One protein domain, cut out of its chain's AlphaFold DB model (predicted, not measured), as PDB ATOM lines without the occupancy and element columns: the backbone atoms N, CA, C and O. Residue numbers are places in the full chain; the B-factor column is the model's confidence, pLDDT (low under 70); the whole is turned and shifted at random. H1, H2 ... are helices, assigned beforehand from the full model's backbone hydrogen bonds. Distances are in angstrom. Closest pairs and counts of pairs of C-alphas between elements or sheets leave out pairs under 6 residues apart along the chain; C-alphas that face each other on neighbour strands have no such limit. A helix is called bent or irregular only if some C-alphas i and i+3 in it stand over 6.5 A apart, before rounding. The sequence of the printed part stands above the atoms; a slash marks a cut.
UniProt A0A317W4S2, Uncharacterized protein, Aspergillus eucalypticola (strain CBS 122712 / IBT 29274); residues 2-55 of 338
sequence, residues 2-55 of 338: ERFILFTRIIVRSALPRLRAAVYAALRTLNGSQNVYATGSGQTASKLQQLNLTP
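AT A GLANCE: This is residues 2 to 55 of the 338 residues of an uncharacterized protein of Aspergillus eucalypticola (strain CBS 122712 / IBT 29274) (UniProt A0A317W4S2). This is a loose, open shape in which a longer helix, H1, and a short one, H2, lie at different ends and do not pack together. The unnamed first stretch, residues 2 to 16, runs drawn out along much of the length to one far end, where it turns into H1; H1 runs back, and residues 32 to 43 loop across to H2. The printed part has 54 residues with two named helices, H1 then H2, and no named strand; the class is all helix, although under half of the residues, 22 of 54, are in named elements. The whole is loose, with a radius of gyration of the C-alphas of 13.7 A, and elongated, spanning 41 by 22 by 18 A.

HOW THE PARTS SIT: H1, residues 17 to 31, is the longest helix. H2, residues 44 to 50, is apart from it, with no C-alpha of the one within 8 A of the other. The link between them, residues 32 to 43, is long. In both helices every O i to N i+4 pair is within hydrogen-bond range, and neither helix is bent or irregular.

IN THESE COORDINATES: H1 goes from C-alpha 17 at (0.029, -5.021, 17.039) to C-alpha 31 at (-1.066, -14.854, -1.652), 21.1 A from first to last C-alpha. H2 begins at C-alpha 44 at (-0.572, -29.564, -0.017) and ends at C-alpha 50 at (-3.791, -29.663, -9.514), 10.0 A away.

THE WHOLE: The two C-alphas farthest apart are those of Leu 16 and Thr 54, at 40.8 A, while the C-alphas of Glu 2 and Pro 55 are 13.8 A apart. The printed part has no cut. The mean pLDDT of the printed part is 76.4, and residues 2 to 19 are under 70 in this model.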
ATOM      1  N   GLU A   2      15.550 -26.594 -13.651       33.66
ATOM      2  CA  GLU A   2      15.004 -27.081 -12.381       33.66
ATOM      3  C   GLU A   2      13.906 -26.140 -11.875       33.66
ATOM      4  O   GLU A   2      14.053 -24.917 -11.910       33.66
ATOM      5  N   ARG A   3      12.785 -26.710 -11.424       47.47
ATOM      6  CA  ARG A   3      11.688 -25.966 -10.799       47.47
ATOM      7  C   ARG A   3      11.749 -26.193  -9.294       47.47
ATOM      8  O   ARG A   3      11.343 -27.247  -8.813       47.47
ATOM      9  N   PHE A   4      12.256 -25.208  -8.564       45.72
ATOM     10  CA  PHE A   4      12.307 -25.248  -7.105       45.72
ATOM     11  C   PHE A   4      10.927 -24.956  -6.507       45.72
ATOM     12  O   PHE A   4      10.249 -24.014  -6.918       45.72
ATOM     13  N   ILE A   5      10.523 -25.754  -5.518       58.72
ATOM     14  CA  ILE A   5       9.284 -25.569  -4.753       58.72
ATOM     15  C   ILE A   5       9.678 -25.350  -3.293       58.72
ATOM     16  O   ILE A   5      10.294 -26.219  -2.680       58.72
ATOM     17  N   LEU A   6       9.323 -24.191  -2.738       63.34
ATOM     18  CA  LEU A   6       9.593 -23.851  -1.343       63.34
ATOM     19  C   LEU A   6       8.328 -24.044  -0.501       63.34
ATOM     20  O   LEU A   6       7.326 -23.362  -0.708       63.34
ATOM     21  N   PHE A   7       8.390 -24.933   0.491       64.50
ATOM     22  CA  PHE A   7       7.342 -25.076   1.500       64.50
ATOM     23  C   PHE A   7       7.731 -24.298   2.758       64.50
ATOM     24  O   PHE A   7       8.748 -24.584   3.386       64.50
ATOM     25  N   THR A   8       6.919 -23.317   3.158       61.16
ATOM     26  CA  THR A   8       7.165 -22.521   4.370       61.16
ATOM     27  C   THR A   8       5.919 -22.475   5.243       61.16
ATOM     28  O   THR A   8       4.890 -21.924   4.856       61.16
ATOM     29  N   ARG A   9       6.016 -23.016   6.463       67.06
ATOM     30  CA  ARG A   9       4.974 -22.882   7.487       67.06
ATOM     31  C   ARG A   9       5.215 -21.607   8.295       67.06
ATOM     32  O   ARG A   9       6.019 -21.600   9.222       67.06
ATOM     33  N   ILE A  10       4.501 -20.535   7.964       64.56
ATOM     34  CA  ILE A  10       4.608 -19.256   8.678       64.56
ATOM     35  C   ILE A  10       3.741 -19.306   9.945       64.56
ATOM     36  O   ILE A  10       2.514 -19.331   9.869       64.56
ATOM     37  N   ILE A  11       4.378 -19.320  11.120       64.25
ATOM     38  CA  ILE A  11       3.705 -19.272  12.427       64.25
ATOM     39  C   ILE A  11       3.907 -17.877  13.025       64.25
ATOM     40  O   ILE A  11       4.987 -17.548  13.509       64.25
ATOM     41  N   VAL A  12       2.850 -17.063  13.038       61.91
ATOM     42  CA  VAL A  12       2.874 -15.745  13.687       61.91
ATOM     43  C   VAL A  12       2.606 -15.917  15.185       61.91
ATOM     44  O   VAL A  12       1.454 -15.943  15.617       61.91
ATOM     45  N   ARG A  13       3.670 -16.056  15.988       54.94
ATOM     46  CA  ARG A  13       3.581 -15.930  17.455       54.94
ATOM     47  C   ARG A  13       3.540 -14.451  17.866       54.94
ATOM     48  O   ARG A  13       3.838 -13.572  17.064       54.94
ATOM     49  N   SER A  14       3.098 -14.194  19.098       58.09
ATOM     50  CA  SER A  14       2.786 -12.871  19.658       58.09
ATOM     51  C   SER A  14       3.822 -11.787  19.326       58.09
ATOM     52  O   SER A  14       4.892 -11.730  19.928       58.09
ATOM     53  N   ALA A  15       3.458 -10.890  18.410       55.09
ATOM     54  CA  ALA A  15       4.209  -9.688  18.072       55.09
ATOM     55  C   ALA A  15       3.358  -8.441  18.351       55.09
ATOM     56  O   ALA A  15       2.125  -8.508  18.330       55.09
ATOM     57  N   LEU A  16       4.018  -7.299  18.577       59.72
ATOM     58  CA  LEU A  16       3.372  -5.995  18.774       59.72
ATOM     59  C   LEU A  16       2.320  -5.724  17.672       59.72
ATOM     60  O   LEU A  16       2.582  -6.045  16.507       59.72
ATOM     61  N   PRO A  17       1.160  -5.101  17.975       67.00
ATOM     62  CA  PRO A  17       0.029  -5.021  17.039       67.00
ATOM     63  C   PRO A  17       0.367  -4.467  15.646       67.00
ATOM     64  O   PRO A  17      -0.130  -4.977  14.642       67.00
ATOM     65  N   ARG A  18       1.267  -3.474  15.569       64.94
ATOM     66  CA  ARG A  18       1.756  -2.908  14.298       64.94
ATOM     67  C   ARG A  18       2.544  -3.921  13.457       64.94
ATOM     68  O   ARG A  18       2.338  -3.985  12.248       64.94
ATOM     69  N   LEU A  19       3.384  -4.748  14.087       69.44
ATOM     70  CA  LEU A  19       4.118  -5.823  13.410       69.44
ATOM     71  C   LEU A  19       3.148  -6.872  12.851       69.44
ATOM     72  O   LEU A  19       3.276  -7.295  11.705       69.44
ATOM     73  N   ARG A  20       2.133  -7.249  13.641       75.81
ATOM     74  CA  ARG A  20       1.107  -8.218  13.228       75.81
ATOM     75  C   ARG A  20       0.320  -7.733  12.004       75.81
ATOM     76  O   ARG A  20       0.091  -8.516  11.085       75.81
ATOM     77  N   ALA A  21      -0.050  -6.451  11.961       79.62
ATOM     78  CA  ALA A  21      -0.715  -5.849  10.802       79.62
ATOM     79  C   ALA A  21       0.175  -5.859   9.543       79.62
ATOM     80  O   ALA A  21      -0.286  -6.269   8.477       79.62
ATOM     81  N   ALA A  22       1.455  -5.488   9.673       81.81
ATOM     82  CA  ALA A  22       2.414  -5.512   8.568       81.81
ATOM     83  C   ALA A  22       2.634  -6.933   8.008       81.81
ATOM     84  O   ALA A  22       2.620  -7.126   6.793       81.81
ATOM     85  N   VAL A  23       2.749  -7.944   8.878       82.12
ATOM     86  CA  VAL A  23       2.880  -9.354   8.467       82.12
ATOM     87  C   VAL A  23       1.639  -9.841   7.714       82.12
ATOM     88  O   VAL A  23       1.777 -10.474   6.670       82.12
ATOM     89  N   TYR A  24       0.420  -9.519   8.168       84.81
ATOM     90  CA  TYR A  24      -0.791  -9.886   7.420       84.81
ATOM     91  C   TYR A  24      -0.918  -9.154   6.078       84.81
ATOM     92  O   TYR A  24      -1.407  -9.751   5.119       84.81
ATOM     93  N   ALA A  25      -0.474  -7.897   5.980       85.44
ATOM     94  CA  ALA A  25      -0.427  -7.181   4.707       85.44
ATOM     95  C   ALA A  25       0.536  -7.871   3.723       85.44
ATOM     96  O   ALA A  25       0.135  -8.193   2.606       85.44
ATOM     97  N   ALA A  26       1.754  -8.204   4.167       85.88
ATOM     98  CA  ALA A  26       2.729  -8.942   3.363       85.88
ATOM     99  C   ALA A  26       2.207 -10.324   2.920       85.88
ATOM    100  O   ALA A  26       2.350 -10.686   1.755       85.88
ATOM    101  N   LEU A  27       1.536 -11.068   3.810       85.50
ATOM    102  CA  LEU A  27       0.914 -12.357   3.479       85.50
ATOM    103  C   LEU A  27      -0.205 -12.234   2.433       85.50
ATOM    104  O   LEU A  27      -0.332 -13.114   1.585       85.50
ATOM    105  N   ARG A  28      -1.002 -11.154   2.456       86.75
ATOM    106  CA  ARG A  28      -2.022 -10.896   1.421       86.75
ATOM    107  C   ARG A  28      -1.385 -10.616   0.061       86.75
ATOM    108  O   ARG A  28      -1.815 -11.211  -0.921       86.75
ATOM    109  N   THR A  29      -0.351  -9.775   0.012       90.50
ATOM    110  CA  THR A  29       0.408  -9.501  -1.221       90.50
ATOM    111  C   THR A  29       1.046 -10.775  -1.776       90.50
ATOM    112  O   THR A  29       0.936 -11.058  -2.969       90.50
ATOM    113  N   LEU A  30       1.645 -11.593  -0.905       86.81
ATOM    114  CA  LEU A  30       2.237 -12.871  -1.286       86.81
ATOM    115  C   LEU A  30       1.174 -13.826  -1.854       86.81
ATOM    116  O   LEU A  30       1.357 -14.347  -2.944       86.81
ATOM    117  N   ASN A  31       0.028 -13.990  -1.185       86.06
ATOM    118  CA  ASN A  31      -1.066 -14.854  -1.652       86.06
ATOM    119  C   ASN A  31      -1.766 -14.354  -2.936       86.06
ATOM    120  O   ASN A  31      -2.469 -15.122  -3.581       86.06
ATOM    121  N   GLY A  32      -1.588 -13.083  -3.310       87.81
ATOM    122  CA  GLY A  32      -2.031 -12.538  -4.599       87.81
ATOM    123  C   GLY A  32      -1.045 -12.760  -5.754       87.81
ATOM    124  O   GLY A  32      -1.327 -12.344  -6.875       87.81
ATOM    125  N   SER A  33       0.119 -13.367  -5.502       91.88
ATOM    126  CA  SER A  33       1.174 -13.551  -6.505       91.88
ATOM    127  C   SER A  33       0.972 -14.827  -7.331       91.88
ATOM    128  O   SER A  33       0.674 -15.885  -6.789       91.88
ATOM    129  N   GLN A  34       1.220 -14.751  -8.645       85.88
ATOM    130  CA  GLN A  34       0.869 -15.778  -9.648       85.88
ATOM    131  C   GLN A  34       1.350 -17.216  -9.347       85.88
ATOM    132  O   GLN A  34       0.711 -18.171  -9.777       85.88
ATOM    133  N   ASN A  35       2.459 -17.378  -8.619       85.56
ATOM    134  CA  ASN A  35       3.051 -18.684  -8.291       85.56
ATOM    135  C   ASN A  35       2.950 -19.050  -6.797       85.56
ATOM    136  O   ASN A  35       3.622 -19.976  -6.345       85.56
ATOM    137  N   VAL A  36       2.134 -18.331  -6.021       88.19
ATOM    138  CA  VAL A  36       1.903 -18.606  -4.598       88.19
ATOM    139  C   VAL A  36       0.525 -19.226  -4.418       88.19
ATOM    140  O   VAL A  36      -0.475 -18.714  -4.909       88.19
ATOM    141  N   TYR A  37       0.470 -20.319  -3.659       87.06
ATOM    142  CA  TYR A  37      -0.764 -21.052  -3.404       87.06
ATOM    143  C   TYR A  37      -0.918 -21.323  -1.907       87.06
ATOM    144  O   TYR A  37      -0.198 -22.147  -1.340       87.06
ATOM    145  N   ALA A  38      -1.874 -20.656  -1.257       85.44
ATOM    146  CA  ALA A  38      -2.293 -21.039   0.087       85.44
ATOM    147  C   ALA A  38      -2.968 -22.422   0.071       85.44
ATOM    148  O   ALA A  38      -3.768 -22.736  -0.812       85.44
ATOM    149  N   THR A  39      -2.656 -23.243   1.072       86.25
ATOM    150  CA  THR A  39      -3.229 -24.581   1.266       86.25
ATOM    151  C   THR A  39      -3.607 -24.783   2.732       86.25
ATOM    152  O   THR A  39      -2.976 -24.228   3.633       86.25
ATOM    153  N   GLY A  40      -4.666 -25.557   2.974       83.25
ATOM    154  CA  GLY A  40      -5.018 -26.018   4.318       83.25
ATOM    155  C   GLY A  40      -4.069 -27.115   4.810       83.25
ATOM    156  O   GLY A  40      -3.340 -27.723   4.024       83.25
ATOM    157  N   SER A  41      -4.105 -27.413   6.112       81.81
ATOM    158  CA  SER A  41      -3.353 -28.546   6.672       81.81
ATOM    159  C   SER A  41      -3.736 -29.847   5.952       81.81
ATOM    160  O   SER A  41      -4.919 -30.135   5.794       81.81
ATOM    161  N   GLY A  42      -2.744 -30.602   5.476       79.06
ATOM    162  CA  GLY A  42      -2.942 -31.831   4.691       79.06
ATOM    163  C   GLY A  42      -3.322 -31.633   3.212       79.06
ATOM    164  O   GLY A  42      -3.260 -32.587   2.450       79.06
ATOM    165  N   GLN A  43      -3.650 -30.415   2.763       86.19
ATOM    166  CA  GLN A  43      -4.127 -30.153   1.390       86.19
ATOM    167  C   GLN A  43      -3.000 -29.880   0.374       86.19
ATOM    168  O   GLN A  43      -3.256 -29.692  -0.817       86.19
ATOM    169  N   THR A  44      -1.742 -29.858   0.823       85.94
ATOM    170  CA  THR A  44      -0.572 -29.564  -0.017       85.94
ATOM    171  C   THR A  44      -0.432 -30.538  -1.189       85.94
ATOM    172  O   THR A  44      -0.216 -30.098  -2.316       85.94
ATOM    173  N   ALA A  45      -0.599 -31.844  -0.951       81.38
ATOM    174  CA  ALA A  45      -0.449 -32.874  -1.984       81.38
ATOM    175  C   ALA A  45      -1.480 -32.709  -3.115       81.38
ATOM    176  O   ALA A  45      -1.109 -32.620  -4.286       81.38
ATOM    177  N   SER A  46      -2.759 -32.549  -2.762       85.19
ATOM    178  CA  SER A  46      -3.839 -32.296  -3.722       85.19
ATOM    179  C   SER A  46      -3.606 -31.013  -4.527       85.19
ATOM    180  O   SER A  46      -3.906 -30.969  -5.721       85.19
ATOM    181  N   LYS A  47      -3.020 -29.972  -3.915       88.62
ATOM    182  CA  LYS A  47      -2.696 -28.735  -4.636       88.62
ATOM    183  C   LYS A  47      -1.539 -28.903  -5.623       88.62
ATOM    184  O   LYS A  47      -1.611 -28.343  -6.712       88.62
ATOM    185  N   LEU A  48      -0.509 -29.680  -5.287       87.88
ATOM    186  CA  LEU A  48       0.581 -30.007  -6.219       87.88
ATOM    187  C   LEU A  48       0.056 -30.798  -7.427       87.88
ATOM    188  O   LEU A  48       0.389 -30.471  -8.565       87.88
ATOM    189  N   GLN A  49      -0.846 -31.756  -7.194       86.25
ATOM    190  CA  GLN A  49      -1.494 -32.526  -8.258       86.25
ATOM    191  C   GLN A  49      -2.306 -31.631  -9.213       86.25
ATOM    192  O   GLN A  49      -2.159 -31.754 -10.424       86.25
ATOM    193  N   GLN A  50      -3.079 -30.664  -8.693       89.44
ATOM    194  CA  GLN A  50      -3.791 -29.663  -9.514       89.44
ATOM    195  C   GLN A  50      -2.862 -28.797 -10.384       89.44
ATOM    196  O   GLN A  50      -3.302 -28.241 -11.386       89.44
ATOM    197  N   LEU A  51      -1.595 -28.644  -9.992       89.88
ATOM    198  CA  LEU A  51      -0.580 -27.882 -10.727       89.88
ATOM    199  C   LEU A  51       0.222 -28.759 -11.706       89.88
ATOM    200  O   LEU A  51       1.210 -28.289 -12.273       89.88
ATOM    201  N   ASN A  52      -0.184 -30.020 -11.902       87.31
ATOM    202  CA  ASN A  52       0.539 -31.041 -12.666       87.31
ATOM    203  C   ASN A  52       1.984 -31.259 -12.166       87.31
ATOM    204  O   ASN A  52       2.888 -31.567 -12.944       87.31
ATOM    205  N   LEU A  53       2.212 -31.091 -10.857       85.50
ATOM    206  CA  LEU A  53       3.497 -31.329 -10.203       85.50
ATOM    207  C   LEU A  53       3.496 -32.729  -9.581       85.50
ATOM    208  O   LEU A  53       3.007 -32.935  -8.469       85.50
ATOM    209  N   THR A  54       4.040 -33.698 -10.312       77.12
ATOM    210  CA  THR A  54       4.220 -35.076  -9.839       77.12
ATOM    211  C   THR A  54       5.326 -35.148  -8.778       77.12
ATOM    212  O   THR A  54       6.406 -34.593  -9.003       77.12
ATOM    213  N   PRO A  55       5.121 -35.835  -7.641       81.00
ATOM    214  CA  PRO A  55       6.172 -36.009  -6.641       81.00
ATOM    215  C   PRO A  55       7.285 -36.935  -7.163       81.00
ATOM    216  O   PRO A  55       7.012 -37.864  -7.917       81.00
TER     217      PRO A  55